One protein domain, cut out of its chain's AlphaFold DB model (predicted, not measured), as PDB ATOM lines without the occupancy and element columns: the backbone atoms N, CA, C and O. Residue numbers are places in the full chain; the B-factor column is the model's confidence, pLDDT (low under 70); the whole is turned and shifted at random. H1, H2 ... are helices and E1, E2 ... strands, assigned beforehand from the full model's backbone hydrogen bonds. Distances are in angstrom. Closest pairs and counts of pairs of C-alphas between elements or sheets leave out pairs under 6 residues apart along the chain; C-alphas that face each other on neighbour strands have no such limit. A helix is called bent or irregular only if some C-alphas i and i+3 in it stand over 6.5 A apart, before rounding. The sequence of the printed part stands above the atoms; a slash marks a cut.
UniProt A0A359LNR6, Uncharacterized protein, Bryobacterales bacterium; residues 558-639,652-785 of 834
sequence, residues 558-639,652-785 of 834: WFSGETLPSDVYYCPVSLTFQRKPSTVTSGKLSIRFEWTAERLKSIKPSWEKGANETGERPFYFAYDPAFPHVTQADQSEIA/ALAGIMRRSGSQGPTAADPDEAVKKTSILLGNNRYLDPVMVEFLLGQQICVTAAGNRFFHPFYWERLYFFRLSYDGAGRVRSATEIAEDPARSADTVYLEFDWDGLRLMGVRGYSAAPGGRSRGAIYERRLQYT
ATOM      1  N   TRP A 558      11.017  49.727  33.791       91.69
ATOM      2  CA  TRP A 558      10.826  50.928  32.994       91.69
ATOM      3  C   TRP A 558      10.683  50.670  31.493       91.69
ATOM      4  O   TRP A 558      10.211  51.545  30.790       91.69
ATOM      5  N   PHE A 559      11.103  49.510  30.985       92.62
ATOM      6  CA  PHE A 559      11.052  49.217  29.552       92.62
ATOM      7  C   PHE A 559       9.851  48.336  29.195       92.62
ATOM      8  O   PHE A 559       9.084  48.656  28.297       92.62
ATOM      9  N   SER A 560       9.657  47.241  29.930       90.12
ATOM     10  CA  SER A 560       8.566  46.276  29.701       90.12
ATOM     11  C   SER A 560       7.262  46.611  30.423       90.12
ATOM     12  O   SER A 560       6.212  46.101  30.050       90.12
ATOM     13  N   GLY A 561       7.308  47.421  31.482       89.06
ATOM     14  CA  GLY A 561       6.156  47.688  32.342       89.06
ATOM     15  C   GLY A 561       5.810  46.573  33.339       89.06
ATOM     16  O   GLY A 561       4.913  46.785  34.159       89.06
ATOM     17  N   GLU A 562       6.511  45.432  33.315       86.94
ATOM     18  CA  GLU A 562       6.290  44.312  34.241       86.94
ATOM     19  C   GLU A 562       6.613  44.684  35.684       86.94
ATOM     20  O   GLU A 562       7.628  45.324  35.955       86.94
ATOM     21  N   THR A 563       5.789  44.243  36.633       88.31
ATOM     22  CA  THR A 563       6.099  44.404  38.059       88.31
ATOM     23  C   THR A 563       7.036  43.285  38.499       88.31
ATOM     24  O   THR A 563       6.651  42.119  38.494       88.31
ATOM     25  N   LEU A 564       8.257  43.640  38.904       88.38
ATOM     26  CA  LEU A 564       9.303  42.687  39.273       88.38
ATOM     27  C   LEU A 564       9.648  42.774  40.768       88.38
ATOM     28  O   LEU A 564       9.720  43.889  41.303       88.38
ATOM     29  N   PRO A 565       9.913  41.633  41.438       88.69
ATOM     30  CA  PRO A 565      10.423  41.612  42.808       88.69
ATOM     31  C   PRO A 565      11.714  42.426  42.972       88.69
ATOM     32  O   PRO A 565      12.477  42.625  42.027       88.69
ATOM     33  N   SER A 566      11.992  42.887  44.192       84.88
ATOM     34  CA  SER A 566      13.154  43.744  44.479       84.88
ATOM     35  C   SER A 566      14.514  43.071  44.260       84.88
ATOM     36  O   SER A 566      15.514  43.771  44.091       84.88
ATOM     37  N   ASP A 567      14.573  41.740  44.280       86.31
ATOM     38  CA  ASP A 567      15.783  40.941  44.065       86.31
ATOM     39  C   ASP A 567      16.021  40.576  42.586       86.31
ATOM     40  O   ASP A 567      17.001  39.906  42.254       86.31
ATOM     41  N   VAL A 568      15.161  41.051  41.678       91.38
ATOM     42  CA  VAL A 568      15.325  40.898  40.228       91.38
ATOM     43  C   VAL A 568      16.012  42.136  39.651       91.38
ATOM     44  O   VAL A 568      15.509  43.256  39.740       91.38
ATOM     45  N   TYR A 569      17.180  41.932  39.039       94.25
ATOM     46  CA  TYR A 569      18.027  43.012  38.508       94.25
ATOM     47  C   TYR A 569      17.922  43.189  36.995       94.25
ATOM     48  O   TYR A 569      18.187  44.280  36.502       94.25
ATOM     49  N   TYR A 570      17.512  42.153  36.269       96.00
ATOM     50  CA  TYR A 570      17.288  42.187  34.827       96.00
ATOM     51  C   TYR A 570      15.865  41.741  34.545       96.00
ATOM     52  O   TYR A 570      15.421  40.730  35.087       96.00
ATOM     53  N   CYS A 571      15.148  42.485  33.710       94.12
ATOM     54  CA  CYS A 571      13.794  42.108  33.345       94.12
ATOM     55  C   CYS A 571      13.795  40.844  32.475       94.12
ATOM     56  O   CYS A 571      14.411  40.863  31.407       94.12
ATOM     57  N   PRO A 572      13.059  39.784  32.851       92.62
ATOM     58  CA  PRO A 572      12.965  38.579  32.037       92.62
ATOM     59  C   PRO A 572      12.314  38.800  30.675       92.62
ATOM     60  O   PRO A 572      12.574  38.021  29.772       92.62
ATOM     61  N   VAL A 573      11.504  39.850  30.508       90.88
ATOM     62  CA  VAL A 573      10.775  40.117  29.259       90.88
ATOM     63  C   VAL A 573      11.551  41.033  28.306       90.88
ATOM     64  O   VAL A 573      11.495  40.852  27.095       90.88
ATOM     65  N   SER A 574      12.288  42.020  28.828       92.06
ATOM     66  CA  SER A 574      12.986  43.030  28.012       92.06
ATOM     67  C   SER A 574      14.509  42.983  28.084       92.06
ATOM     68  O   SER A 574      15.156  43.704  27.326       92.06
ATOM     69  N   LEU A 575      15.083  42.202  29.005       95.44
ATOM     70  CA  LEU A 575      16.512  42.173  29.351       95.44
ATOM     71  C   LEU A 575      17.072  43.479  29.935       95.44
ATOM     72  O   LEU A 575      18.270  43.572  30.199       95.44
ATOM     73  N   THR A 576      16.243  44.501  30.158       94.19
ATOM     74  CA  THR A 576      16.722  45.784  30.680       94.19
ATOM     75  C   THR A 576      17.020  45.713  32.173       94.19
ATOM     76  O   THR A 576      16.320  45.038  32.935       94.19
ATOM     77  N   PHE A 577      18.057  46.435  32.599       94.19
ATOM     78  CA  PHE A 577      18.424  46.528  34.008       94.19
ATOM     79  C   PHE A 577      17.345  47.275  34.801       94.19
ATOM     80  O   PHE A 577      16.832  48.307  34.358       94.19
ATOM     81  N   GLN A 578      16.993  46.736  35.966       91.19
ATOM     82  CA  GLN A 578      15.836  47.155  36.751       91.19
ATOM     83  C   GLN A 578      16.106  48.397  37.604       91.19
ATOM     84  O   GLN A 578      15.214  49.223  37.799       91.19
ATOM     85  N   ARG A 579      17.318  48.533  38.154       91.06
ATOM     86  CA  ARG A 579      17.673  49.687  38.997       91.06
ATOM     87  C   ARG A 579      17.974  50.889  38.111       91.06
ATOM     88  O   ARG A 579      18.599  50.726  37.073       91.06
ATOM     89  N   LYS A 580      17.541  52.080  38.533       92.31
ATOM     90  CA  LYS A 580      17.595  53.319  37.744       92.31
ATOM     91  C   LYS A 580      18.984  53.958  37.832       92.31
ATOM     92  O   LYS A 580      19.283  54.562  38.864       92.31
ATOM     93  N   PRO A 581      19.844  53.861  36.805       93.38
ATOM     94  CA  PRO A 581      21.091  54.613  36.800       93.38
ATOM     95  C   PRO A 581      20.745  56.102  36.715       93.38
ATOM     96  O   PRO A 581      19.779  56.467  36.047       93.38
ATOM     97  N   SER A 582      21.500  56.958  37.392       92.69
ATOM     98  CA  SER A 582      21.369  58.415  37.288       92.69
ATOM     99  C   SER A 582      22.427  58.982  36.346       92.69
ATOM    100  O   SER A 582      22.099  59.678  35.381       92.69
ATOM    101  N   THR A 583      23.686  58.607  36.576       94.25
ATOM    102  CA  THR A 583      24.841  59.053  35.794       94.25
ATOM    103  C   THR A 583      25.854  57.922  35.649       94.25
ATOM    104  O   THR A 583      26.083  57.161  36.591       94.25
ATOM    105  N   VAL A 584      26.489  57.841  34.481       94.44
ATOM    106  CA  VAL A 584      27.620  56.952  34.192       94.44
ATOM    107  C   VAL A 584      28.800  57.798  33.731       94.44
ATOM    108  O   VAL A 584      28.653  58.578  32.795       94.44
ATOM    109  N   THR A 585      29.970  57.641  34.345       93.00
ATOM    110  CA  THR A 585      31.205  58.328  33.940       93.00
ATOM    111  C   THR A 585      32.248  57.340  33.424       93.00
ATOM    112  O   THR A 585      32.345  56.208  33.897       93.00
ATOM    113  N   SER A 586      33.022  57.759  32.420       90.19
ATOM    114  CA  SER A 586      34.104  56.980  31.810       90.19
ATOM    115  C   SER A 586      35.178  57.914  31.247       90.19
ATOM    116  O   SER A 586      35.026  58.473  30.155       90.19
ATOM    117  N   GLY A 587      36.260  58.130  31.998       87.06
ATOM    118  CA  GLY A 587      37.247  59.160  31.663       87.06
ATOM    119  C   GLY A 587      36.579  60.535  31.539       87.06
ATOM    120  O   GLY A 587      35.967  61.001  32.491       87.06
ATOM    121  N   LYS A 588      36.649  61.147  30.348       88.44
ATOM    122  CA  LYS A 588      36.051  62.462  30.038       88.44
ATOM    123  C   LYS A 588      34.590  62.413  29.557       88.44
ATOM    124  O   LYS A 588      34.038  63.454  29.206       88.44
ATOM    125  N   LEU A 589      33.989  61.222  29.462       88.56
ATOM    126  CA  LEU A 589      32.597  61.019  29.047       88.56
ATOM    127  C   LEU A 589      31.690  60.909  30.279       88.56
ATOM    128  O   LEU A 589      31.977  60.140  31.197       88.56
ATOM    129  N   SER A 590      30.560  61.613  30.252       91.56
ATOM    130  CA  SER A 590      29.478  61.522  31.233       91.56
ATOM    131  C   SER A 590      28.145  61.276  30.525       91.56
ATOM    132  O   SER A 590      27.757  62.036  29.640       91.56
ATOM    133  N   ILE A 591      27.437  60.213  30.902       92.44
ATOM    134  CA  ILE A 591      26.138  59.818  30.351       92.44
ATOM    135  C   ILE A 591      25.076  60.008  31.431       92.44
ATOM    136  O   ILE A 591      25.137  59.377  32.486       92.44
ATOM    137  N   ARG A 592      24.080  60.853  31.160       93.69
ATOM    138  CA  ARG A 592      22.974  61.143  32.078       93.69
ATOM    139  C   ARG A 592      21.706  60.404  31.669       93.69
ATOM    140  O   ARG A 592      21.322  60.438  30.503       93.69
ATOM    141  N   PHE A 593      21.030  59.803  32.641       93.94
ATOM    142  CA  PHE A 593      19.744  59.132  32.468       93.94
ATOM    143  C   PHE A 593      18.631  60.030  33.023       93.94
ATOM    144  O   PHE A 593      18.605  60.349  34.213       93.94
ATOM    145  N   GLU A 594      17.717  60.473  32.162       92.88
ATOM    146  CA  GLU A 594      16.625  61.376  32.538       92.88
ATOM    147  C   GLU A 594      15.334  60.600  32.791       92.88
ATOM    148  O   GLU A 594      14.701  60.085  31.867       92.88
ATOM    149  N   TRP A 595      14.922  60.548  34.054       90.88
ATOM    150  CA  TRP A 595      13.738  59.827  34.505       90.88
ATOM    151  C   TRP A 595      12.553  60.767  34.750       90.88
ATOM    152  O   TRP A 595      12.707  61.872  35.262       90.88
ATOM    153  N   THR A 596      11.345  60.301  34.445       86.88
ATOM    154  CA  THR A 596      10.082  60.885  34.910       86.88
ATOM    155  C   THR A 596       9.301  59.795  35.635       86.88
ATOM    156  O   THR A 596       8.750  58.894  35.000       86.88
ATOM    157  N   ALA A 597       9.280  59.853  36.969       83.94
ATOM    158  CA  ALA A 597       8.796  58.771  37.828       83.94
ATOM    159  C   ALA A 597       9.484  57.422  37.507       83.94
ATOM    160  O   ALA A 597      10.692  57.277  37.701       83.94
ATOM    161  N   GLU A 598       8.741  56.432  37.007       84.75
ATOM    162  CA  GLU A 598       9.255  55.106  36.618       84.75
ATOM    163  C   GLU A 598       9.647  55.005  35.132       84.75
ATOM    164  O   GLU A 598      10.065  53.943  34.681       84.75
ATOM    165  N   ARG A 599       9.518  56.086  34.350       89.38
ATOM    166  CA  ARG A 599       9.774  56.086  32.900       89.38
ATOM    167  C   ARG A 599      11.102  56.769  32.580       89.38
ATOM    168  O   ARG A 599      11.282  57.940  32.907       89.38
ATOM    169  N   LEU A 600      12.010  56.073  31.900       91.19
ATOM    170  CA  LEU A 600      13.206  56.676  31.310       91.19
ATOM    171  C   LEU A 600      12.801  57.460  30.060       91.19
ATOM    172  O   LEU A 600      12.254  56.870  29.133       91.19
ATOM    173  N   LYS A 601      13.036  58.773  30.040       89.00
ATOM    174  CA  LYS A 601      12.727  59.647  28.899       89.00
ATOM    175  C   LYS A 601      13.857  59.685  27.890       89.00
ATOM    176  O   LYS A 601      13.606  59.581  26.693       89.00
ATOM    177  N   SER A 602      15.080  59.868  28.379       88.56
ATOM    178  CA  SER A 602      16.248  59.970  27.518       88.56
ATOM    179  C   SER A 602      17.540  59.540  28.205       88.56
ATOM    180  O   SER A 602      17.631  59.512  29.435       88.56
ATOM    181  N   ILE A 603      18.539  59.209  27.390       91.81
ATOM    182  CA  ILE A 603      19.925  58.977  27.808       91.81
ATOM    183  C   ILE A 603      20.792  59.946  27.012       91.81
ATOM    184  O   ILE A 603      20.758  59.917  25.784       91.81
ATOM    185  N   LYS A 604      21.547  60.813  27.689       90.25
ATOM    186  CA  LYS A 604      22.300  61.903  27.055       90.25
ATOM    187  C   LYS A 604      23.794  61.802  27.371       90.25
ATOM    188  O   LYS A 604      24.162  61.992  28.533       90.25
ATOM    189  N   PRO A 605      24.652  61.514  26.378       89.19
ATOM    190  CA  PRO A 605      26.097  61.623  26.538       89.19
ATOM    191  C   PRO A 605      26.542  63.096  26.529       89.19
ATOM    192  O   PRO A 605      25.920  63.946  25.894       89.19
ATOM    193  N   SER A 606      27.617  63.397  27.250       88.81
ATOM    194  CA  SER A 606      28.265  64.709  27.333       88.81
ATOM    195  C   SER A 606      29.761  64.539  27.609       88.81
ATOM    196  O   SER A 606      30.160  63.574  28.263       88.81
ATOM    197  N   TRP A 607      30.591  65.468  27.133       85.75
ATOM    198  CA  TRP A 607      32.047  65.407  27.277       85.75
ATOM    199  C   TRP A 607      32.594  66.623  28.019       85.75
ATOM    200  O   TRP A 607      32.061  67.730  27.912       85.75
ATOM    201  N   GLU A 608      33.691  66.429  28.749       84.88
ATOM    202  CA  GLU A 608      34.463  67.545  29.296       84.88
ATOM    203  C   GLU A 608      34.978  68.468  28.179       84.88
ATOM    204  O   GLU A 608      35.338  68.020  27.085       84.88
ATOM    205  N   LYS A 609      35.048  69.777  28.461       71.31
ATOM    206  CA  LYS A 609      35.530  70.781  27.500       71.31
ATOM    207  C   LYS A 609      36.930  70.415  26.982       71.31
ATOM    208  O   LYS A 609      37.857  70.238  27.768       71.31
ATOM    209  N   GLY A 610      37.081  70.343  25.657       60.12
ATOM    210  CA  GLY A 610      38.348  70.013  24.987       60.12
ATOM    211  C   GLY A 610      38.625  68.513  24.815       60.12
ATOM    212  O   GLY A 610      39.748  68.139  24.479       60.12
ATOM    213  N   ALA A 611      37.644  67.639  25.064       70.88
ATOM    214  CA  ALA A 611      37.716  66.221  24.714       70.88
ATOM    215  C   ALA A 611      37.226  65.959  23.277       70.88
ATOM    216  O   ALA A 611      36.381  66.687  22.764       70.88
ATOM    217  N   ASN A 612      37.725  64.889  22.653       67.19
ATOM    218  CA  ASN A 612      37.230  64.432  21.355       67.19
ATOM    219  C   ASN A 612      35.929  63.639  21.542       67.19
ATOM    220  O   ASN A 612      35.910  62.654  22.285       67.19
ATOM    221  N   GLU A 613      34.865  64.047  20.852       68.94
ATOM    222  CA  GLU A 613      33.602  63.307  20.808       68.94
ATOM    223  C   GLU A 613      33.798  61.954  20.106       68.94
ATOM    224  O   GLU A 613      34.409  61.861  19.041       68.94
ATOM    225  N   THR A 614      33.282  60.883  20.711       67.00
ATOM    226  CA  THR A 614      33.458  59.490  20.246       67.00
ATOM    227  C   THR A 614      32.236  58.929  19.503       67.00
ATOM    228  O   THR A 614      32.171  57.728  19.209       67.00
ATOM    229  N   GLY A 615      31.297  59.812  19.142       69.38
ATOM    230  CA  GLY A 615      30.141  59.522  18.293       69.38
ATOM    231  C   GLY A 615      28.882  59.031  19.018       69.38
ATOM    232  O   GLY A 615      27.890  58.758  18.346       69.38
ATOM    233  N   GLU A 616      28.889  58.912  20.351       79.12
ATOM    234  CA  GLU A 616      27.685  58.628  21.141       79.12
ATOM    235  C   GLU A 616      26.632  59.740  20.946       79.12
ATOM    236  O   GLU A 616      26.957  60.922  20.893       79.12
ATOM    237  N   ARG A 617      25.347  59.381  20.839       82.12
ATOM    238  CA  ARG A 617      24.246  60.339  20.611       82.12
ATOM    239  C   ARG A 617      23.153  60.192  21.670       82.12
ATOM    240  O   ARG A 617      23.089  59.137  22.301       82.12
ATOM    241  N   PRO A 618      22.293  61.205  21.870       83.88
ATOM    242  CA  PRO A 618      21.128  61.072  22.731       83.88
ATOM    243  C   PRO A 618      20.186  59.954  22.274       83.88
ATOM    244  O   PRO A 618      19.973  59.765  21.077       83.88
ATOM    245  N   PHE A 619      19.588  59.259  23.237       86.62
ATOM    246  CA  PHE A 619      18.535  58.268  23.015       86.62
ATOM    247  C   PHE A 619      17.230  58.749  23.627       86.62
ATOM    248  O   PHE A 619      17.249  59.338  24.708       86.62
ATOM    249  N   TYR A 620      16.107  58.434  22.989       84.94
ATOM    250  CA  TYR A 620      14.771  58.801  23.453       84.94
ATOM    251  C   TYR A 620      13.841  57.594  23.463       84.94
ATOM    252  O   TYR A 620      13.922  56.741  22.579       84.94
ATOM    253  N   PHE A 621      12.942  57.544  24.449       85.25
ATOM    254  CA  PHE A 621      11.978  56.455  24.607       85.25
ATOM    255  C   PHE A 621      10.545  56.987  24.664       85.25
ATOM    256  O   PHE A 621      10.218  57.851  25.487       85.25
ATOM    257  N   ALA A 622       9.680  56.434  23.814       83.69
ATOM    258  CA  ALA A 622       8.244  56.677  23.847       83.69
ATOM    259  C   ALA A 622       7.517  55.498  24.497       83.69
ATOM    260  O   ALA A 622       7.926  54.344  24.366       83.69
ATOM    261  N   TYR A 623       6.431  55.813  25.195       83.38
ATOM    262  CA  TYR A 623       5.627  54.853  25.939       83.38
ATOM    263  C   TYR A 623       4.208  54.858  25.410       83.38
ATOM    264  O   TYR A 623       3.718  55.895  24.956       83.38
ATOM    265  N   ASP A 624       3.526  53.735  25.573       77.19
ATOM    266  CA  ASP A 624       2.093  53.677  25.326       77.19
ATOM    267  C   ASP A 624       1.306  54.488  26.372       77.19
ATOM    268  O   ASP A 624       1.691  54.574  27.553       77.19
ATOM    269  N   PRO A 625       0.211  55.137  25.947       71.56
ATOM    270  CA  PRO A 625      -0.634  55.912  26.844       71.56
ATOM    271  C   PRO A 625      -1.395  55.044  27.858       71.56
ATOM    272  O   PRO A 625      -1.571  55.468  28.999       71.56
ATOM    273  N   ALA A 626      -1.821  53.840  27.479       71.81
ATOM    274  CA  ALA A 626      -2.631  52.934  28.288       71.81
ATOM    275  C   ALA A 626      -1.797  52.006  29.191       71.81
ATOM    276  O   ALA A 626      -2.301  51.537  30.217       71.81
ATOM    277  N   PHE A 627      -0.527  51.739  28.871       75.25
ATOM    278  CA  PHE A 627       0.335  50.896  29.710       75.25
ATOM    279  C   PHE A 627       1.813  51.318  29.702       75.25
ATOM    280  O   PHE A 627       2.313  51.869  28.729       75.25
ATOM    281  N   PRO A 628       2.547  51.117  30.815       78.31
ATOM    282  CA  PRO A 628       3.882  51.685  31.018       78.31
ATOM    283  C   PRO A 628       4.997  50.870  30.341       78.31
ATOM    284  O   PRO A 628       6.011  50.589  30.968       78.31
ATOM    285  N   HIS A 629       4.809  50.496  29.077       83.69
ATOM    286  CA  HIS A 629       5.822  49.835  28.249       83.69
ATOM    287  C   HIS A 629       6.395  50.803  27.210       83.69
ATOM    288  O   HIS A 629       5.724  51.759  26.808       83.69
ATOM    289  N   VAL A 630       7.635  50.573  26.794       86.19
ATOM    290  CA  VAL A 630       8.282  51.327  25.720       86.19
ATOM    291  C   VAL A 630       7.824  50.756  24.382       86.19
ATOM    292  O   VAL A 630       8.020  49.577  24.107       86.19
ATOM    293  N   THR A 631       7.249  51.606  23.537       81.94
ATOM    294  CA  THR A 631       6.826  51.250  22.172       81.94
ATOM    295  C   THR A 631       7.845  51.676  21.127       81.94
ATOM    296  O   THR A 631       7.916  51.098  20.044       81.94
ATOM    297  N   GLN A 632       8.642  52.704  21.422       83.56
ATOM    298  CA  GLN A 632       9.637  53.214  20.488       83.56
ATOM    299  C   GLN A 632      10.915  53.636  21.207       83.56
ATOM    300  O   GLN A 632      10.871  54.227  22.287       83.56
ATOM    301  N   ALA A 633      12.045  53.362  20.559       83.00
ATOM    302  CA  ALA A 633      13.353  53.895  20.906       83.00
ATOM    303  C   ALA A 633      13.978  54.548  19.666       83.00
ATOM    304  O   ALA A 633      13.907  53.981  18.572       83.00
ATOM    305  N   ASP A 634      14.582  55.723  19.843       80.69
ATOM    306  CA  ASP A 634      15.201  56.501  18.765       80.69
ATOM    307  C   ASP A 634      16.539  57.120  19.207       80.69
ATOM    308  O   ASP A 634      16.780  57.315  20.400       80.69
ATOM    309  N   GLN A 635      17.403  57.421  18.235       75.62
ATOM    310  CA  GLN A 635      18.730  58.026  18.373       75.62
ATOM    311  C   GLN A 635      18.880  59.338  17.554       75.62
ATOM    312  O   GLN A 635      19.986  59.859  17.397       75.62
ATOM    313  N   SER A 636      17.799  59.890  16.986       58.59
ATOM    314  CA  SER A 636      17.838  61.190  16.296       58.59
ATOM    315  C   SER A 636      17.806  62.374  17.271       58.59
ATOM    316  O   SER A 636      17.002  62.379  18.204       58.59
ATOM    317  N   GLU A 637      18.625  63.407  17.028       45.09
ATOM    318  CA  GLU A 637      18.475  64.717  17.676       45.09
ATOM    319  C   GLU A 637      17.036  65.202  17.479       45.09
ATOM    320  O   GLU A 637      16.561  65.298  16.348       45.09
ATOM    321  N   ILE A 638      16.312  65.482  18.565       39.62
ATOM    322  CA  ILE A 638      14.980  66.078  18.461       39.62
ATOM    323  C   ILE A 638      15.154  67.507  17.938       39.62
ATOM    324  O   ILE A 638      15.339  68.444  18.711       39.62
ATOM    325  N   ALA A 639      15.054  67.677  16.626       28.69
ATOM    326  CA  ALA A 639      14.574  68.904  16.026       28.69
ATOM    327  C   ALA A 639      13.189  68.610  15.445       28.69
ATOM    328  O   ALA A 639      13.003  67.657  14.693       28.69
ATOM    329  N   ALA A 652      11.437  42.648   6.213       36.78
ATOM    330  CA  ALA A 652       9.996  42.610   5.921       36.78
ATOM    331  C   ALA A 652       9.123  42.946   7.149       36.78
ATOM    332  O   ALA A 652       8.214  43.751   7.025       36.78
ATOM    333  N   LEU A 653       9.456  42.459   8.352       40.03
ATOM    334  CA  LEU A 653       8.732  42.834   9.580       40.03
ATOM    335  C   LEU A 653       9.029  44.272  10.053       40.03
ATOM    336  O   LEU A 653       8.129  44.955  10.530       40.03
ATOM    337  N   ALA A 654      10.266  44.754   9.891       40.06
ATOM    338  CA  ALA A 654      10.648  46.124  10.264       40.06
ATOM    339  C   ALA A 654      10.242  47.174   9.207       40.06
ATOM    340  O   ALA A 654      10.217  48.365   9.491       40.06
ATOM    341  N   GLY A 655       9.916  46.732   7.990       40.47
ATOM    342  CA  GLY A 655       9.298  47.527   6.933       40.47
ATOM    343  C   GLY A 655       7.772  47.582   7.049       40.47
ATOM    344  O   GLY A 655       7.179  48.552   6.586       40.47
ATOM    345  N   ILE A 656       7.146  46.580   7.685       40.78
ATOM    346  CA  ILE A 656       5.705  46.561   7.996       40.78
ATOM    347  C   ILE A 656       5.399  47.425   9.233       40.78
ATOM    348  O   ILE A 656       4.412  48.160   9.229       40.78
ATOM    349  N   MET A 657       6.264  47.416  10.255       46.78
ATOM    350  CA  MET A 657       6.169  48.332  11.400       46.78
ATOM    351  C   MET A 657       6.745  49.712  11.033       46.78
ATOM    352  O   MET A 657       7.955  49.937  11.085       46.78
ATOM    353  N   ARG A 658       5.892  50.648  10.591       43.16
ATOM    354  CA  ARG A 658       6.325  51.986  10.140       43.16
ATOM    355  C   ARG A 658       6.905  52.799  11.306       43.16
ATOM    356  O   ARG A 658       6.228  53.021  12.306       43.16
ATOM    357  N   ARG A 659       8.103  53.379  11.124       43.12
ATOM    358  CA  ARG A 659       8.529  54.554  11.909       43.12
ATOM    359  C   ARG A 659       7.655  55.736  11.512       43.12
ATOM    360  O   ARG A 659       7.706  56.174  10.365       43.12
ATOM    361  N   SER A 660       6.883  56.274  12.444       33.91
ATOM    362  CA  SER A 660       6.285  57.593  12.272       33.91
ATOM    363  C   SER A 660       6.198  58.298  13.618       33.91
ATOM    364  O   SER A 660       5.542  57.794  14.523       33.91
ATOM    365  N   GLY A 661       6.872  59.453  13.694       37.97
ATOM    366  CA  GLY A 661       6.609  60.554  14.622       37.97
ATOM    367  C   GLY A 661       6.916  60.324  16.102       37.97
ATOM    368  O   GLY A 661       6.642  59.283  16.677       37.97
ATOM    369  N   SER A 662       7.400  61.372  16.767       34.47
ATOM    370  CA  SER A 662       7.668  61.452  18.213       34.47
ATOM    371  C   SER A 662       6.417  61.406  19.113       34.47
ATOM    372  O   SER A 662       6.486  61.733  20.301       34.47
ATOM    373  N   GLN A 663       5.269  60.997  18.574       41.09
ATOM    374  CA  GLN A 663       4.060  60.717  19.334       41.09
ATOM    375  C   GLN A 663       3.867  59.202  19.361       41.09
ATOM    376  O   GLN A 663       3.588  58.584  18.337       41.09
ATOM    377  N   GLY A 664       4.021  58.602  20.548       41.50
ATOM    378  CA  GLY A 664       3.636  57.207  20.769       41.50
ATOM    379  C   GLY A 664       2.188  56.962  20.315       41.50
ATOM    380  O   GLY A 664       1.416  57.920  20.227       41.50
ATOM    381  N   PRO A 665       1.801  55.711  20.013       43.88
ATOM    382  CA  PRO A 665       0.482  55.417  19.473       43.88
ATOM    383  C   PRO A 665      -0.613  55.933  20.414       43.88
ATOM    384  O   PRO A 665      -0.852  55.389  21.486       43.88
ATOM    385  N   THR A 666      -1.297  57.001  20.014       52.88
ATOM    386  CA  THR A 666      -2.648  57.301  20.473       52.88
ATOM    387  C   THR A 666      -3.566  56.441  19.631       52.88
ATOM    388  O   THR A 666      -3.691  56.690  18.435       52.88
ATOM    389  N   ALA A 667      -4.196  55.405  20.179       49.72
ATOM    390  CA  ALA A 667      -5.186  54.715  19.365       49.72
ATOM    391  C   ALA A 667      -6.293  54.059  20.182       49.72
ATOM    392  O   ALA A 667      -6.065  53.153  20.972       49.72
ATOM    393  N   ALA A 668      -7.519  54.481  19.879       62.75
ATOM    394  CA  ALA A 668      -8.729  53.693  20.071       62.75
ATOM    395  C   ALA A 668      -8.728  52.387  19.235       62.75
ATOM    396  O   ALA A 668      -9.607  51.554  19.433       62.75
ATOM    397  N   ASP A 669      -7.760  52.209  18.320       80.06
ATOM    398  CA  ASP A 669      -7.568  51.031  17.459       80.06
ATOM    399  C   ASP A 669      -6.280  50.256  17.850       80.06
ATOM    400  O   ASP A 669      -5.170  50.733  17.585       80.06
ATOM    401  N   PRO A 670      -6.403  49.062  18.462       82.06
ATOM    402  CA  PRO A 670      -5.274  48.201  18.827       82.06
ATOM    403  C   PRO A 670      -4.352  47.796  17.666       82.06
ATOM    404  O   PRO A 670      -3.144  47.674  17.872       82.06
ATOM    405  N   ASP A 671      -4.882  47.599  16.452       83.38
ATOM    406  CA  ASP A 671      -4.083  47.132  15.309       83.38
ATOM    407  C   ASP A 671      -3.114  48.230  14.836       83.38
ATOM    408  O   ASP A 671      -1.939  47.979  14.565       83.38
ATOM    409  N   GLU A 672      -3.577  49.482  14.800       79.81
ATOM    410  CA  GLU A 672      -2.729  50.636  14.474       79.81
ATOM    411  C   GLU A 672      -1.654  50.883  15.539       79.81
ATOM    412  O   GLU A 672      -0.531  51.275  15.211       79.81
ATOM    413  N   ALA A 673      -1.964  50.626  16.815       74.19
ATOM    414  CA  ALA A 673      -0.986  50.741  17.893       74.19
ATOM    415  C   ALA A 673       0.173  49.745  17.723       74.19
ATOM    416  O   ALA A 673       1.335  50.121  17.893       74.19
ATOM    417  N   VAL A 674      -0.127  48.502  17.327       78.25
ATOM    418  CA  VAL A 674       0.888  47.483  17.014       78.25
ATOM    419  C   VAL A 674       1.686  47.871  15.766       78.25
ATOM    420  O   VAL A 674       2.911  47.811  15.778       78.25
ATOM    421  N   LYS A 675       1.040  48.347  14.698       76.00
ATOM    422  CA  LYS A 675       1.738  48.735  13.456       76.00
ATOM    423  C   LYS A 675       2.729  49.895  13.625       76.00
ATOM    424  O   LYS A 675       3.694  49.985  12.867       76.00
ATOM    425  N   LYS A 676       2.504  50.787  14.595       72.44
ATOM    426  CA  LYS A 676       3.357  51.962  14.872       72.44
ATOM    427  C   LYS A 676       4.465  51.702  15.900       72.44
ATOM    428  O   LYS A 676       5.264  52.604  16.174       72.44
ATOM    429  N   THR A 677       4.507  50.515  16.509       73.38
ATOM    430  CA  THR A 677       5.534  50.176  17.502       73.38
ATOM    431  C   THR A 677       6.832  49.757  16.811       73.38
ATOM    432  O   THR A 677       6.797  49.028  15.827       73.38
ATOM    433  N   SER A 678       7.991  50.198  17.309       75.56
ATOM    434  CA  SER A 678       9.297  49.644  16.900       75.56
ATOM    435  C   SER A 678       9.842  48.627  17.908       75.56
ATOM    436  O   SER A 678      10.812  47.926  17.625       75.56
ATOM    437  N   ILE A 679       9.199  48.528  19.075       85.25
ATOM    438  CA  ILE A 679       9.468  47.548  20.126       85.25
ATOM    439  C   ILE A 679       8.184  46.751  20.372       85.25
ATOM    440  O   ILE A 679       7.138  47.321  20.682       85.25
ATOM    441  N   LEU A 680       8.261  45.427  20.245       86.69
ATOM    442  CA  LEU A 680       7.162  44.499  20.508       86.69
ATOM    443  C   LEU A 680       7.653  43.406  21.458       86.69
ATOM    444  O   LEU A 680       8.349  42.479  21.055       86.69
ATOM    445  N   LEU A 681       7.300  43.509  22.734       87.06
ATOM    446  CA  LEU A 681       7.700  42.545  23.760       87.06
ATOM    447  C   LEU A 681       6.634  41.469  23.960       87.06
ATOM    448  O   LEU A 681       5.468  41.698  23.654       87.06
ATOM    449  N   GLY A 682       7.021  40.322  24.522       81.31
ATOM    450  CA  GLY A 682       6.131  39.172  24.726       81.31
ATOM    451  C   GLY A 682       4.942  39.451  25.653       81.31
ATOM    452  O   GLY A 682       3.962  38.717  25.624       81.31
ATOM    453  N   ASN A 683       4.998  40.531  26.436       81.75
ATOM    454  CA  ASN A 683       3.928  40.984  27.323       81.75
ATOM    455  C   ASN A 683       3.068  42.121  26.730       81.75
ATOM    456  O   ASN A 683       2.426  42.868  27.475       81.75
ATOM    457  N   ASN A 684       3.070  42.298  25.403       82.81
ATOM    458  CA  ASN A 684       2.214  43.281  24.740       82.81
ATOM    459  C   ASN A 684       0.730  43.045  25.090       82.81
ATOM    460  O   ASN A 684       0.289  41.909  25.218       82.81
ATOM    461  N   ARG A 685      -0.052  44.118  25.268       80.62
ATOM    462  CA  ARG A 685      -1.465  44.015  25.682       80.62
ATOM    463  C   ARG A 685      -2.476  43.970  24.543       80.62
ATOM    464  O   ARG A 685      -3.618  43.588  24.780       80.62
ATOM    465  N   TYR A 686      -2.091  44.380  23.341       81.25
ATOM    466  CA  TYR A 686      -2.974  44.368  22.176       81.25
ATOM    467  C   TYR A 686      -2.911  43.037  21.434       81.25
ATOM    468  O   TYR A 686      -3.905  42.619  20.850       81.25
ATOM    469  N   LEU A 687      -1.761  42.371  21.471       83.06
ATOM    470  CA  LEU A 687      -1.498  41.148  20.732       83.06
ATOM    471  C   LEU A 687      -0.732  40.171  21.613       83.06
ATOM    472  O   LEU A 687       0.180  40.606  22.308       83.06
ATOM    473  N   ASP A 688      -1.069  38.884  21.548       83.62
ATOM    474  CA  ASP A 688      -0.274  37.792  22.112       83.62
ATOM    475  C   ASP A 688       0.838  37.441  21.119       83.62
ATOM    476  O   ASP A 688       0.583  36.744  20.128       83.62
ATOM    477  N   PRO A 689       2.076  37.924  21.320       78.00
ATOM    478  CA  PRO A 689       3.091  37.766  20.301       78.00
ATOM    479  C   PRO A 689       3.547  36.318  20.221       78.00
ATOM    480  O   PRO A 689       3.780  35.833  19.127       78.00
ATOM    481  N   VAL A 690       3.587  35.604  21.350       72.88
ATOM    482  CA  VAL A 690       3.949  34.181  21.402       72.88
ATOM    483  C   VAL A 690       2.963  33.356  20.579       72.88
ATOM    484  O   VAL A 690       3.369  32.485  19.808       72.88
ATOM    485  N   MET A 691       1.669  33.663  20.690       77.25
ATOM    486  CA  MET A 691       0.652  33.042  19.850       77.25
ATOM    487  C   MET A 691       0.862  33.373  18.374       77.25
ATOM    488  O   MET A 691       0.813  32.486  17.531       77.25
ATOM    489  N   VAL A 692       1.143  34.629  18.035       79.62
ATOM    490  CA  VAL A 692       1.374  35.008  16.636       79.62
ATOM    491  C   VAL A 692       2.646  34.384  16.063       79.62
ATOM    492  O   VAL A 692       2.632  33.965  14.908       79.62
ATOM    493  N   GLU A 693       3.715  34.235  16.847       75.38
ATOM    494  CA  GLU A 693       4.915  33.505  16.422       75.38
ATOM    495  C   GLU A 693       4.586  32.048  16.106       75.38
ATOM    496  O   GLU A 693       5.039  31.516  15.090       75.38
ATOM    497  N   PHE A 694       3.749  31.416  16.936       69.94
ATOM    498  CA  PHE A 694       3.246  30.076  16.664       69.94
ATOM    499  C   PHE A 694       2.447  30.028  15.351       69.94
ATOM    500  O   PHE A 694       2.636  29.112  14.553       69.94
ATOM    501  N   LEU A 695       1.570  31.010  15.112       71.62
ATOM    502  CA  LEU A 695       0.705  31.059  13.927       71.62
ATOM    503  C   LEU A 695       1.478  31.319  12.629       71.62
ATOM    504  O   LEU A 695       1.200  30.683  11.615       71.62
ATOM    505  N   LEU A 696       2.428  32.255  12.651       74.31
ATOM    506  CA  LEU A 696       3.180  32.685  11.471       74.31
ATOM    507  C   LEU A 696       4.464  31.874  11.253       74.31
ATOM    508  O   LEU A 696       5.072  31.968  10.188       74.31
ATOM    509  N   GLY A 697       4.912  31.110  12.254       70.81
ATOM    510  CA  GLY A 697       6.204  30.421  12.228       70.81
ATOM    511  C   GLY A 697       7.400  31.381  12.188       70.81
ATOM    512  O   GLY A 697       8.483  31.005  11.742       70.81
ATOM    513  N   GLN A 698       7.210  32.632  12.611       73.00
ATOM    514  CA  GLN A 698       8.209  33.699  12.551       73.00
ATOM    515  C   GLN A 698       8.350  34.357  13.915       73.00
ATOM    516  O   GLN A 698       7.348  34.607  14.565       73.00
ATOM    517  N   GLN A 699       9.577  34.689  14.322       75.50
ATOM    518  CA  GLN A 699       9.807  35.510  15.513       75.50
ATOM    519  C   GLN A 699       9.386  36.952  15.240       75.50
ATOM    520  O   GLN A 699       9.913  37.586  14.316       75.50
ATOM    521  N   ILE A 700       8.469  37.466  16.052       80.62
ATOM    522  CA  ILE A 700       7.895  38.804  15.896       80.62
ATOM    523  C   ILE A 700       8.238  39.722  17.061       80.62
ATOM    524  O   ILE A 700       8.130  40.938  16.922       80.62
ATOM    525  N   CYS A 701       8.671  39.171  18.200       86.50
ATOM    526  CA  CYS A 701       9.090  40.003  19.311       86.50
ATOM    527  C   CYS A 701      10.392  40.739  18.995       86.50
ATOM    528  O   CYS A 701      11.398  40.127  18.638       86.50
ATOM    529  N   VAL A 702      10.381  42.057  19.181       88.44
ATOM    530  CA  VAL A 702      11.507  42.954  18.929       88.44
ATOM    531  C   VAL A 702      11.788  43.792  20.168       88.44
ATOM    532  O   VAL A 702      10.882  44.396  20.739       88.44
ATOM    533  N   THR A 703      13.055  43.865  20.566       91.25
ATOM    534  CA  THR A 703      13.541  44.781  21.608       91.25
ATOM    535  C   THR A 703      14.682  45.645  21.085       91.25
ATOM    536  O   THR A 703      15.184  45.421  19.981       91.25
ATOM    537  N   ALA A 704      15.116  46.608  21.898       90.31
ATOM    538  CA  ALA A 704      16.262  47.453  21.610       90.31
ATOM    539  C   ALA A 704      17.250  47.515  22.785       90.31
ATOM    540  O   ALA A 704      16.851  47.480  23.950       90.31
ATOM    541  N   ALA A 705      18.541  47.644  22.477       92.00
ATOM    542  CA  ALA A 705      19.616  47.822  23.451       92.00
ATOM    543  C   ALA A 705      20.641  48.861  22.972       92.00
ATOM    544  O   ALA A 705      20.809  49.076  21.774       92.00
ATOM    545  N   GLY A 706      21.355  49.483  23.912       88.81
ATOM    546  CA  GLY A 706      22.379  50.495  23.616       88.81
ATOM    547  C   GLY A 706      23.726  49.954  23.130       88.81
ATOM    548  O   GLY A 706      24.643  50.733  22.887       88.81
ATOM    549  N   ASN A 707      23.887  48.634  23.061       91.00
ATOM    550  CA  ASN A 707      25.098  47.944  22.618       91.00
ATOM    551  C   ASN A 707      24.751  46.499  22.221       91.00
ATOM    552  O   ASN A 707      23.675  45.994  22.554       91.00
ATOM    553  N   ARG A 708      25.691  45.814  21.562       90.62
ATOM    554  CA  ARG A 708      25.486  44.457  21.025       90.62
ATOM    555  C   ARG A 708      25.285  43.358  22.063       90.62
ATOM    556  O   ARG A 708      24.745  42.314  21.723       90.62
ATOM    557  N   PHE A 709      25.711  43.560  23.307       93.19
ATOM    558  CA  PHE A 709      25.775  42.497  24.317       93.19
ATOM    559  C   PHE A 709      24.893  42.774  25.540       93.19
ATOM    560  O   PHE A 709      25.075  42.159  26.591       93.19
ATOM    561  N   PHE A 710      23.934  43.701  25.421       94.12
ATOM    562  CA  PHE A 710      23.056  44.120  26.520       94.12
ATOM    563  C   PHE A 710      23.850  44.526  27.777       94.12
ATOM    564  O   PHE A 710      23.476  44.198  28.908       94.12
ATOM    565  N   HIS A 711      24.982  45.218  27.605       92.69
ATOM    566  CA  HIS A 711      25.704  45.849  28.708       92.69
ATOM    567  C   HIS A 711      24.774  46.868  29.396       92.69
ATOM    568  O   HIS A 711      24.234  47.740  28.711       92.69
ATOM    569  N   PRO A 712      24.558  46.784  30.723       88.06
ATOM    570  CA  PRO A 712      23.458  47.487  31.396       88.06
ATOM    571  C   PRO A 712      23.609  49.015  31.434       88.06
ATOM    572  O   PRO A 712      22.611  49.725  31.535       88.06
ATOM    573  N   PHE A 713      24.842  49.530  31.355       91.38
ATOM    574  CA  PHE A 713      25.135  50.941  31.653       91.38
ATOM    575  C   PHE A 713      25.736  51.749  30.500       91.38
ATOM    576  O   PHE A 713      25.819  52.968  30.603       91.38
ATOM    577  N   TYR A 714      26.149  51.106  29.404       89.56
ATOM    578  CA  TYR A 714      26.816  51.797  28.300       89.56
ATOM    579  C   TYR A 714      25.951  51.749  27.047       89.56
ATOM    580  O   TYR A 714      25.549  50.674  26.596       89.56
ATOM    581  N   TRP A 715      25.659  52.931  26.518       87.25
ATOM    582  CA  TRP A 715      24.823  53.138  25.346       87.25
ATOM    583  C   TRP A 715      25.655  53.852  24.285       87.25
ATOM    584  O   TRP A 715      25.909  55.048  24.400       87.25
ATOM    585  N   GLU A 716      26.110  53.108  23.277       83.88
ATOM    586  CA  GLU A 716      26.875  53.655  22.152       83.88
ATOM    587  C   GLU A 716      25.962  54.005  20.974       83.88
ATOM    588  O   GLU A 716      26.030  55.106  20.425       83.88
ATOM    589  N   ARG A 717      25.071  53.077  20.605       83.31
ATOM    590  CA  ARG A 717      24.079  53.223  19.538       83.31
ATOM    591  C   ARG A 717      22.932  52.242  19.726       83.31
ATOM    592  O   ARG A 717      23.042  51.308  20.513       83.31
ATOM    593  N   LEU A 718      21.834  52.464  19.016       85.12
ATOM    594  CA  LEU A 718      20.645  51.635  19.157       85.12
ATOM    595  C   LEU A 718      20.761  50.374  18.294       85.12
ATOM    596  O   LEU A 718      20.891  50.459  17.077       85.12
ATOM    597  N   TYR A 719      20.678  49.211  18.929       87.06
ATOM    598  CA  TYR A 719      20.634  47.904  18.277       87.06
ATOM    599  C   TYR A 719      19.268  47.269  18.500       87.06
ATOM    600  O   TYR A 719      18.785  47.246  19.630       87.06
ATOM    601  N   PHE A 720      18.674  46.714  17.443       88.94
ATOM    602  CA  PHE A 720      17.415  45.979  17.531       88.94
ATOM    603  C   PHE A 720      17.660  44.477  17.506       88.94
ATOM    604  O   PHE A 720      18.535  43.994  16.789       88.94
ATOM    605  N   PHE A 721      16.857  43.738  18.263       89.69
ATOM    606  CA  PHE A 721      16.979  42.290  18.382       89.69
ATOM    607  C   PHE A 721      15.626  41.613  18.247       89.69
ATOM    608  O   PHE A 721      14.655  42.070  18.846       89.69
ATOM    609  N   ARG A 722      15.590  40.481  17.538       89.06
ATOM    610  CA  ARG A 722      14.486  39.519  17.635       89.06
ATOM    611  C   ARG A 722      14.645  38.680  18.888       89.06
ATOM    612  O   ARG A 722      15.732  38.153  19.125       89.06
ATOM    613  N   LEU A 723      13.578  38.550  19.661       87.69
ATOM    614  CA  LEU A 723      13.560  37.782  20.899       87.69
ATOM    615  C   LEU A 723      12.883  36.429  20.700       87.69
ATOM    616  O   LEU A 723      11.943  36.306  19.925       87.69
ATOM    617  N   SER A 724      13.343  35.432  21.450       86.56
ATOM    618  CA  SER A 724      12.582  34.212  21.720       86.56
ATOM    619  C   SER A 724      12.409  34.042  23.222       86.56
ATOM    620  O   SER A 724      13.280  34.463  23.992       86.56
ATOM    621  N   TYR A 725      11.312  33.416  23.641       83.00
ATOM    622  CA  TYR A 725      11.000  33.187  25.050       83.00
ATOM    623  C   TYR A 725      11.015  31.696  25.385       83.00
ATOM    624  O   TYR A 725      10.778  30.841  24.529       83.00
ATOM    625  N   ASP A 726      11.327  31.375  26.635       76.19
ATOM    626  CA  ASP A 726      11.117  30.043  27.188       76.19
ATOM    627  C   ASP A 726       9.669  29.850  27.672       76.19
ATOM    628  O   ASP A 726       8.848  30.768  27.651       76.19
ATOM    629  N   GLY A 727       9.342  28.637  28.129       67.69
ATOM    630  CA  GLY A 727       7.998  28.309  28.617       67.69
ATOM    631  C   GLY A 727       7.564  29.064  29.882       67.69
ATOM    632  O   GLY A 727       6.402  28.967  30.255       67.69
ATOM    633  N   ALA A 728       8.467  29.804  30.537       71.38
ATOM    634  CA  ALA A 728       8.164  30.671  31.673       71.38
ATOM    635  C   ALA A 728       8.015  32.151  31.263       71.38
ATOM    636  O   ALA A 728       7.870  33.012  32.130       71.38
ATOM    637  N   GLY A 729       8.062  32.464  29.960       76.38
ATOM    638  CA  GLY A 729       7.952  33.829  29.443       76.38
ATOM    639  C   GLY A 729       9.224  34.664  29.623       76.38
ATOM    640  O   GLY A 729       9.168  35.890  29.534       76.38
ATOM    641  N   ARG A 730      10.372  34.027  29.882       85.81
ATOM    642  CA  ARG A 730      11.673  34.697  30.010       85.81
ATOM    643  C   ARG A 730      12.385  34.672  28.666       85.81
ATOM    644  O   ARG A 730      12.311  33.678  27.948       85.81
ATOM    645  N   VAL A 731      13.102  35.735  28.320       89.50
ATOM    646  CA  VAL A 731      13.884  35.795  27.084       89.50
ATOM    647  C   VAL A 731      14.950  34.706  27.111       89.50
ATOM    648  O   VAL A 731      15.842  34.716  27.954       89.50
ATOM    649  N   ARG A 732      14.868  33.780  26.161       88.88
ATOM    650  CA  ARG A 732      15.808  32.673  25.975       88.88
ATOM    651  C   ARG A 732      16.961  33.066  25.060       88.88
ATOM    652  O   ARG A 732      18.109  32.712  25.322       88.88
ATOM    653  N   SER A 733      16.662  33.783  23.978       91.00
ATOM    654  CA  SER A 733      17.671  34.239  23.023       91.00
ATOM    655  C   SER A 733      17.325  35.584  22.402       91.00
ATOM    656  O   SER A 733      16.150  35.924  22.272       91.00
ATOM    657  N   ALA A 734      18.348  36.297  21.935       91.88
ATOM    658  CA  ALA A 734      18.216  37.535  21.178       91.88
ATOM    659  C   ALA A 734      19.098  37.482  19.922       91.88
ATOM    660  O   ALA A 734      20.290  37.199  20.018       91.88
ATOM    661  N   THR A 735      18.528  37.763  18.751       89.88
ATOM    662  CA  THR A 735      19.259  37.800  17.471       89.88
ATOM    663  C   THR A 735      19.283  39.227  16.946       89.88
ATOM    664  O   THR A 735      18.215  39.798  16.724       89.88
ATOM    665  N   GLU A 736      20.469  39.810  16.760       88.50
ATOM    666  CA  GLU A 736      20.618  41.175  16.233       88.50
ATOM    667  C   GLU A 736      19.995  41.271  14.833       88.50
ATOM    668  O   GLU A 736      20.226  40.435  13.957       88.50
ATOM    669  N   ILE A 737      19.182  42.302  14.623       85.25
ATOM    670  CA  ILE A 737      18.596  42.621  13.325       85.25
ATOM    671  C   ILE A 737      19.611  43.471  12.565       85.25
ATOM    672  O   ILE A 737      19.930  44.585  12.977       85.25
ATOM    673  N   ALA A 738      20.114  42.945  11.448       76.88
ATOM    674  CA  ALA A 738      21.082  43.652  10.618       76.88
ATOM    675  C   ALA A 738      20.497  44.965  10.062       76.88
ATOM    676  O   ALA A 738      19.454  44.958   9.408       76.88
ATOM    677  N   GLU A 739      21.214  46.077  10.251       66.12
ATOM    678  CA  GLU A 739      20.906  47.373   9.615       66.12
ATOM    679  C   GLU A 739      21.077  47.325   8.087       66.12
ATOM    680  O   GLU A 739      20.460  48.100   7.357       66.12
ATOM    681  N   ASP A 740      21.922  46.415   7.594       64.56
ATOM    682  CA  ASP A 740      22.111  46.106   6.179       64.56
ATOM    683  C   ASP A 740      22.101  44.583   5.978       64.56
ATOM    684  O   ASP A 740      22.974  43.907   6.531       64.56
ATOM    685  N   PRO A 741      21.168  44.018   5.186       62.19
ATOM    686  CA  PRO A 741      21.146  42.593   4.867       62.19
ATOM    687  C   PRO A 741      22.482  42.070   4.320       62.19
ATOM    688  O   PRO A 741      22.859  40.932   4.615       62.19
ATOM    689  N   ALA A 742      23.233  42.909   3.592       59.53
ATOM    690  CA  ALA A 742      24.547  42.568   3.043       59.53
ATOM    691  C   ALA A 742      25.648  42.438   4.115       59.53
ATOM    692  O   ALA A 742      26.697  41.861   3.843       59.53
ATOM    693  N   ARG A 743      25.416  42.942   5.337       59.09
ATOM    694  CA  ARG A 743      26.330  42.852   6.493       59.09
ATOM    695  C   ARG A 743      25.814  41.922   7.595       59.09
ATOM    696  O   ARG A 743      26.227  42.021   8.746       59.09
ATOM    697  N   SER A 744      24.913  41.000   7.256       61.47
ATOM    698  CA  SER A 744      24.344  40.034   8.209       61.47
ATOM    699  C   SER A 744      25.393  39.147   8.900       61.47
ATOM    700  O   SER A 744      25.165  38.724  10.031       61.47
ATOM    701  N   ALA A 745      26.563  38.937   8.285       61.91
ATOM    702  CA  ALA A 745      27.685  38.196   8.870       61.91
ATOM    703  C   ALA A 745      28.297  38.851  10.131       61.91
ATOM    704  O   ALA A 745      28.945  38.161  10.914       61.91
ATOM    705  N   ASP A 746      28.056  40.149  10.356       71.69
ATOM    706  CA  ASP A 746      28.580  40.905  11.508       71.69
ATOM    707  C   ASP A 746      27.582  41.011  12.675       71.69
ATOM    708  O   ASP A 746      27.822  41.758  13.630       71.69
ATOM    709  N   THR A 747      26.442  40.316  12.585       85.25
ATOM    710  CA  THR A 747      25.410  40.310  13.632       85.25
ATOM    711  C   THR A 747      25.733  39.323  14.749       85.25
ATOM    712  O   THR A 747      26.471  38.351  14.557       85.25
ATOM    713  N   VAL A 748      25.175  39.566  15.937       89.50
ATOM    714  CA  VAL A 748      25.336  38.672  17.090       89.50
ATOM    715  C   VAL A 748      24.066  37.886  17.421       89.50
ATOM    716  O   VAL A 748      22.942  38.377  17.308       89.50
ATOM    717  N   TYR A 749      24.272  36.656  17.887       90.94
ATOM    718  CA  TYR A 749      23.257  35.813  18.511       90.94
ATOM    719  C   TYR A 749      23.590  35.643  19.993       90.94
ATOM    720  O   TYR A 749      24.713  35.266  20.330       90.94
ATOM    721  N   LEU A 750      22.633  35.919  20.876       93.62
ATOM    722  CA  LEU A 750      22.806  35.859  22.325       93.62
ATOM    723  C   LEU A 750      21.887  34.807  22.946       93.62
ATOM    724  O   LEU A 750      20.707  34.739  22.609       93.62
ATOM    725  N   GLU A 751      22.414  34.054  23.905       94.38
ATOM    726  CA  GLU A 751      21.670  33.135  24.770       94.38
ATOM    727  C   GLU A 751      21.691  33.627  26.214       94.38
ATOM    728  O   GLU A 751      22.718  34.122  26.690       94.38
ATOM    729  N   PHE A 752      20.569  33.448  26.908       94.25
ATOM    730  CA  PHE A 752      20.373  33.880  28.288       94.25
ATOM    731  C   PHE A 752      20.058  32.676  29.172       94.25
ATOM    732  O   PHE A 752      19.199  31.856  28.847       94.25
ATOM    733  N   ASP A 753      20.771  32.581  30.288       93.38
ATOM    734  CA  ASP A 753      20.620  31.519  31.277       93.38
ATOM    735  C   ASP A 753      19.952  32.079  32.535       93.38
ATOM    736  O   ASP A 753      20.384  33.117  33.043       93.38
ATOM    737  N   TRP A 754      18.908  31.414  33.029       89.00
ATOM    738  CA  TRP A 754      18.037  31.919  34.093       89.00
ATOM    739  C   TRP A 754      17.832  30.894  35.209       89.00
ATOM    740  O   TRP A 754      17.403  29.769  34.950       89.00
ATOM    741  N   ASP A 755      17.986  31.338  36.456       88.06
ATOM    742  CA  ASP A 755      17.555  30.624  37.661       88.06
ATOM    743  C   ASP A 755      16.359  31.362  38.284       88.06
ATOM    744  O   ASP A 755      16.478  32.490  38.768       88.06
ATOM    745  N   GLY A 756      15.160  30.780  38.183       86.38
ATOM    746  CA  GLY A 756      13.917  31.502  38.475       86.38
ATOM    747  C   GLY A 756      13.805  32.794  37.649       86.38
ATOM    748  O   GLY A 756      13.827  32.753  36.420       86.38
ATOM    749  N   LEU A 757      13.698  33.953  38.308       88.44
ATOM    750  CA  LEU A 757      13.692  35.273  37.650       88.44
ATOM    751  C   LEU A 757      15.082  35.937  37.596       88.44
ATOM    752  O   LEU A 757      15.193  37.090  37.181       88.44
ATOM    753  N   ARG A 758      16.143  35.252  38.036       92.31
ATOM    754  CA  ARG A 758      17.506  35.797  38.086       92.31
ATOM    755  C   ARG A 758      18.286  35.386  36.849       92.31
ATOM    756  O   ARG A 758      18.354  34.207  36.510       92.31
ATOM    757  N   LEU A 759      18.888  36.367  36.186       95.50
ATOM    758  CA  LEU A 759      19.775  36.117  35.059       95.50
ATOM    759  C   LEU A 759      21.115  35.612  35.599       95.50
ATOM    760  O   LEU A 759      21.757  36.298  36.384       95.50
ATOM    761  N   MET A 760      21.551  34.438  35.163       96.25
ATOM    762  CA  MET A 760      22.793  33.804  35.612       96.25
ATOM    763  C   MET A 760      23.926  33.976  34.602       96.25
ATOM    764  O   MET A 760      25.097  34.087  34.983       96.25
ATOM    765  N   GLY A 761      23.597  34.068  33.312       95.81
ATOM    766  CA  GLY A 761      24.605  34.297  32.291       95.81
ATOM    767  C   GLY A 761      24.070  34.753  30.944       95.81
ATOM    768  O   GLY A 761      22.906  34.548  30.608       95.81
ATOM    769  N   VAL A 762      24.967  35.356  30.167       97.06
ATOM    770  CA  VAL A 762      24.764  35.716  28.762       97.06
ATOM    771  C   VAL A 762      25.913  35.141  27.950       97.06
ATOM    772  O   VAL A 762      27.073  35.301  28.330       97.06
ATOM    773  N   ARG A 763      25.615  34.485  26.831       94.69
ATOM    774  CA  ARG A 763      26.631  33.993  25.889       94.69
ATOM    775  C   ARG A 763      26.341  34.551  24.513       94.69
ATOM    776  O   ARG A 763      25.222  34.420  24.033       94.69
ATOM    777  N   GLY A 764      27.335  35.180  23.901       91.94
ATOM    778  CA  GLY A 764      27.228  35.766  22.574       91.94
ATOM    779  C   GLY A 764      28.068  35.021  21.552       91.94
ATOM    780  O   GLY A 764      29.210  34.646  21.818       91.94
ATOM    781  N   TYR A 765      27.497  34.849  20.371       89.50
ATOM    782  CA  TYR A 765      28.077  34.158  19.230       89.50
ATOM    783  C   TYR A 765      28.018  35.079  18.013       89.50
ATOM    784  O   TYR A 765      27.089  35.878  17.884       89.50
ATOM    785  N   SER A 766      28.978  34.948  17.098       84.12
ATOM    786  CA  SER A 766      28.796  35.513  15.759       84.12
ATOM    787  C   SER A 766      27.694  34.744  15.028       84.12
ATOM    788  O   SER A 766      27.626  33.510  15.109       84.12
ATOM    789  N   ALA A 767      26.820  35.470  14.336       67.88
ATOM    790  CA  ALA A 767      25.796  34.865  13.501       67.88
ATOM    791  C   ALA A 767      26.446  34.178  12.290       67.88
ATOM    792  O   ALA A 767      27.320  34.739  11.631       67.88
ATOM    793  N   ALA A 768      26.023  32.951  11.993       60.69
ATOM    794  CA  ALA A 768      26.448  32.195  10.819       60.69
ATOM    795  C   ALA A 768      25.215  31.778   9.996       60.69
ATOM    796  O   ALA A 768      24.135  31.606  10.571       60.69
ATOM    797  N   PRO A 769      25.336  31.571   8.670       50.56
ATOM    798  CA  PRO A 769      24.253  30.989   7.882       50.56
ATOM    799  C   PRO A 769      23.829  29.648   8.499       50.56
ATOM    800  O   PRO A 769      24.624  28.714   8.566       50.56
ATOM    801  N   GLY A 770      22.594  29.570   9.002       48.91
ATOM    802  CA  GLY A 770      22.069  28.378   9.679       48.91
ATOM    803  C   GLY A 770      22.255  28.318  11.204       48.91
ATOM    804  O   GLY A 770      21.946  27.280  11.785       48.91
ATOM    805  N   GLY A 771      22.711  29.385  11.878       60.53
ATOM    806  CA  GLY A 771      22.688  29.463  13.347       60.53
ATOM    807  C   GLY A 771      23.838  30.258  13.973       60.53
ATOM    808  O   GLY A 771      24.094  31.406  13.614       60.53
ATOM    809  N   ARG A 772      24.512  29.652  14.955       69.62
ATOM    810  CA  ARG A 772      25.618  30.250  15.724       69.62
ATOM    811  C   ARG A 772      26.968  29.649  15.334       69.62
ATOM    812  O   ARG A 772      27.042  28.473  14.975       69.62
ATOM    813  N   SER A 773      28.044  30.420  15.461       70.00
ATOM    814  CA  SER A 773      29.407  29.890  15.350       70.00
ATOM    815  C   SER A 773      29.755  28.918  16.493       70.00
ATOM    816  O   SER A 773      29.120  28.905  17.549       70.00
ATOM    817  N   ARG A 774      30.769  28.059  16.283       68.75
ATOM    818  CA  ARG A 774      31.158  26.991  17.233       68.75
ATOM    819  C   ARG A 774      31.735  27.499  18.566       68.75
ATOM    820  O   ARG A 774      31.853  26.699  19.489       68.75
ATOM    821  N   GLY A 775      32.089  28.780  18.688       78.94
ATOM    822  CA  GLY A 775      32.681  29.358  19.898       78.94
ATOM    823  C   GLY A 775      32.001  30.661  20.307       78.94
ATOM    824  O   GLY A 775      31.657  31.474  19.452       78.94
ATOM    825  N   ALA A 776      31.817  30.861  21.614       84.81
ATOM    826  CA  ALA A 776      31.305  32.121  22.141       84.81
ATOM    827  C   ALA A 776      32.366  33.223  21.986       84.81
ATOM    828  O   ALA A 776      33.514  33.059  22.396       84.81
ATOM    829  N   ILE A 777      31.970  34.351  21.401       90.50
ATOM    830  CA  ILE A 777      32.797  35.563  21.291       90.50
ATOM    831  C   ILE A 777      32.647  36.466  22.522       90.50
ATOM    832  O   ILE A 777      33.487  37.335  22.764       90.50
ATOM    833  N   TYR A 778      31.582  36.242  23.295       93.81
ATOM    834  CA  TYR A 778      31.222  36.990  24.490       93.81
ATOM    835  C   TYR A 778      30.652  36.047  25.552       93.81
ATOM    836  O   TYR A 778      29.787  35.224  25.255       93.81
ATOM    837  N   GLU A 779      31.076  36.200  26.801       95.44
ATOM    838  CA  GLU A 779      30.428  35.583  27.958       95.44
ATOM    839  C   GLU A 779      30.276  36.606  29.080       95.44
ATOM    840  O   GLU A 779      31.220  37.318  29.409       95.44
ATOM    841  N   ARG A 780      29.114  36.628  29.728       96.81
ATOM    842  CA  ARG A 780      28.875  37.367  30.967       96.81
ATOM    843  C   ARG A 780      28.297  36.431  32.007       96.81
ATOM    844  O   ARG A 780      27.315  35.751  31.726       96.81
ATOM    845  N   ARG A 781      28.889  36.386  33.198       97.06
ATOM    846  CA  ARG A 781      28.406  35.579  34.331       97.06
ATOM    847  C   ARG A 781      28.050  36.479  35.494       97.06
ATOM    848  O   ARG A 781      28.868  37.308  35.890       97.06
ATOM    849  N   LEU A 782      26.856  36.294  36.039       97.31
ATOM    850  CA  LEU A 782      26.336  37.082  37.146       97.31
ATOM    851  C   LEU A 782      26.524  36.314  38.457       97.31
ATOM    852  O   LEU A 782      26.314  35.103  38.519       97.31
ATOM    853  N   GLN A 783      26.948  37.015  39.505       96.31
ATOM    854  CA  GLN A 783      27.158  36.452  40.835       96.31
ATOM    855  C   GLN A 783      26.248  37.140  41.843       96.31
ATOM    856  O   GLN A 783      26.273  38.366  41.983       96.31
ATOM    857  N   TYR A 784      25.487  36.331  42.576       94.06
ATOM    858  CA  TYR A 784      24.567  36.774  43.614       94.06
ATOM    859  C   TYR A 784      25.022  36.285  44.989       94.06
ATOM    860  O   TYR A 784      25.498  35.159  45.124       94.06
ATOM    861  N   THR A 785      24.792  37.105  46.012       92.62
ATOM    862  CA  THR A 785      24.885  36.711  47.422       92.62
ATOM    863  C   THR A 785      23.517  36.932  48.056       92.62
ATOM    864  O   THR A 785      23.074  38.069  48.223       92.62
TER     865      THR A 785
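AT A GLANCE: This is residues 558 to 639 and 652 to 785 of the 834 residues of an uncharacterized protein of Bryobacterales bacterium (UniProt A0A359LNR6). Two antiparallel sheets make the two walls of a loosely joined trough, E1 to E5 on one side and the curled sheet E6 to E11 on the other, with edge strands E5 and E6 coming near each other where the walls meet. The stretches 558 to 580 and 706 to 718 run between the walls; the short helices H1, H2 and H3 are on neither sheet, and H4 sits by the end of E10, where its residues 744 to 746 only graze the curled sheet. The 216 printed residues hold five strands, three helices, three strands, one helix and three strands in that order, each sheet's strands side by side in number order. The class is mixed, though only 102 residues are in named elements; the whole is compact, with a radius of gyration of the C-alphas of 17.3 A and spans of 55 by 46 by 43 A.

HOW THE PARTS SIT: Start with E1, residues 581 to 586, E2, 589 to 596, E3, 599 to 607, E4, 619 to 623, and E5, 630 to 634: a strongly twisted meander, each strand the antiparallel neighbour of the one before. Look for N 584 and O 591 at 2.9 A between E1 and E2, N 592 and O 604 at 2.9 A between E2 and E3, N 619 and O 603 at 2.9 A between E3 and E4, and N 622 and O 632 at 2.9 A between E4 and E5. Next come H1, 652 to 656, and H2, 670 to 675, close but not clearly touching, the closest C-alphas being Ile 656 and Lys 675 at 7.1 A. H3, 689 to 696, is not on the second sheet, only just, with 4 pairs of C-alphas within 10 A. That strongly twisted sheet holds two meanders, E6, 702 to 705, E7, 719 to 725, and E8, 731 to 736, then E9, 748 to 755, E10, 758 to 768, and E11, 778 to 785. Find N 703 and O 721 at 3.0 A between E6 and E7, N 722 and O 735 at 2.8 A between E7 and E8, N 734 and O 750 at 2.9 A between E8 and E9, N 751 and O 763 at 2.8 A between E9 and E10, and N 762 and O 780 at 2.8 A between E10 and E11. The closest C-alphas of E5 and E6 are Ala 633 and Ala 704, 7.1 A apart. H4, 741 to 746, only grazes the second sheet with residues 744 to 746; its closest C-alpha pair with E10 is Ala 745 and Ala 767, 6.0 A. Every O i to N i+4 pair is within hydrogen-bond range in H1, H2 and H3; H4 has 0 of 2, with 2 of 3 O i to N i+3 pairs, and is irregular, C-alphas 742 and 745 being 7.9 A apart.

IN THESE COORDINATES: Find C-alpha 581 at (21.091, 54.613, 36.800), where E1 begins. E2 measures 23.3 A from first to last C-alpha, E3 24.8 A, E9 23.4 A and E11 23.8 A; E10, the longest strand, measures 28.9 A. H3, the longest helix, measures 10.2 A. E11 ends at C-alpha 785, (24.885, 36.711, 47.422).

THE WHOLE: The C-alphas of Gly 610 and Leu 695 are the farthest apart, 55.3 A. Residues 640 to 651 are cut out, and C-alphas 639 and 652 are 28.5 A apart across the cut. Long links join E3 to E4, H1 to H2, H2 to H3 and E6 to E7. The mean pLDDT of the printed part is 80.0; 42 residues are under 70, among them 636 to 639, 652 to 668 and 739 to 745.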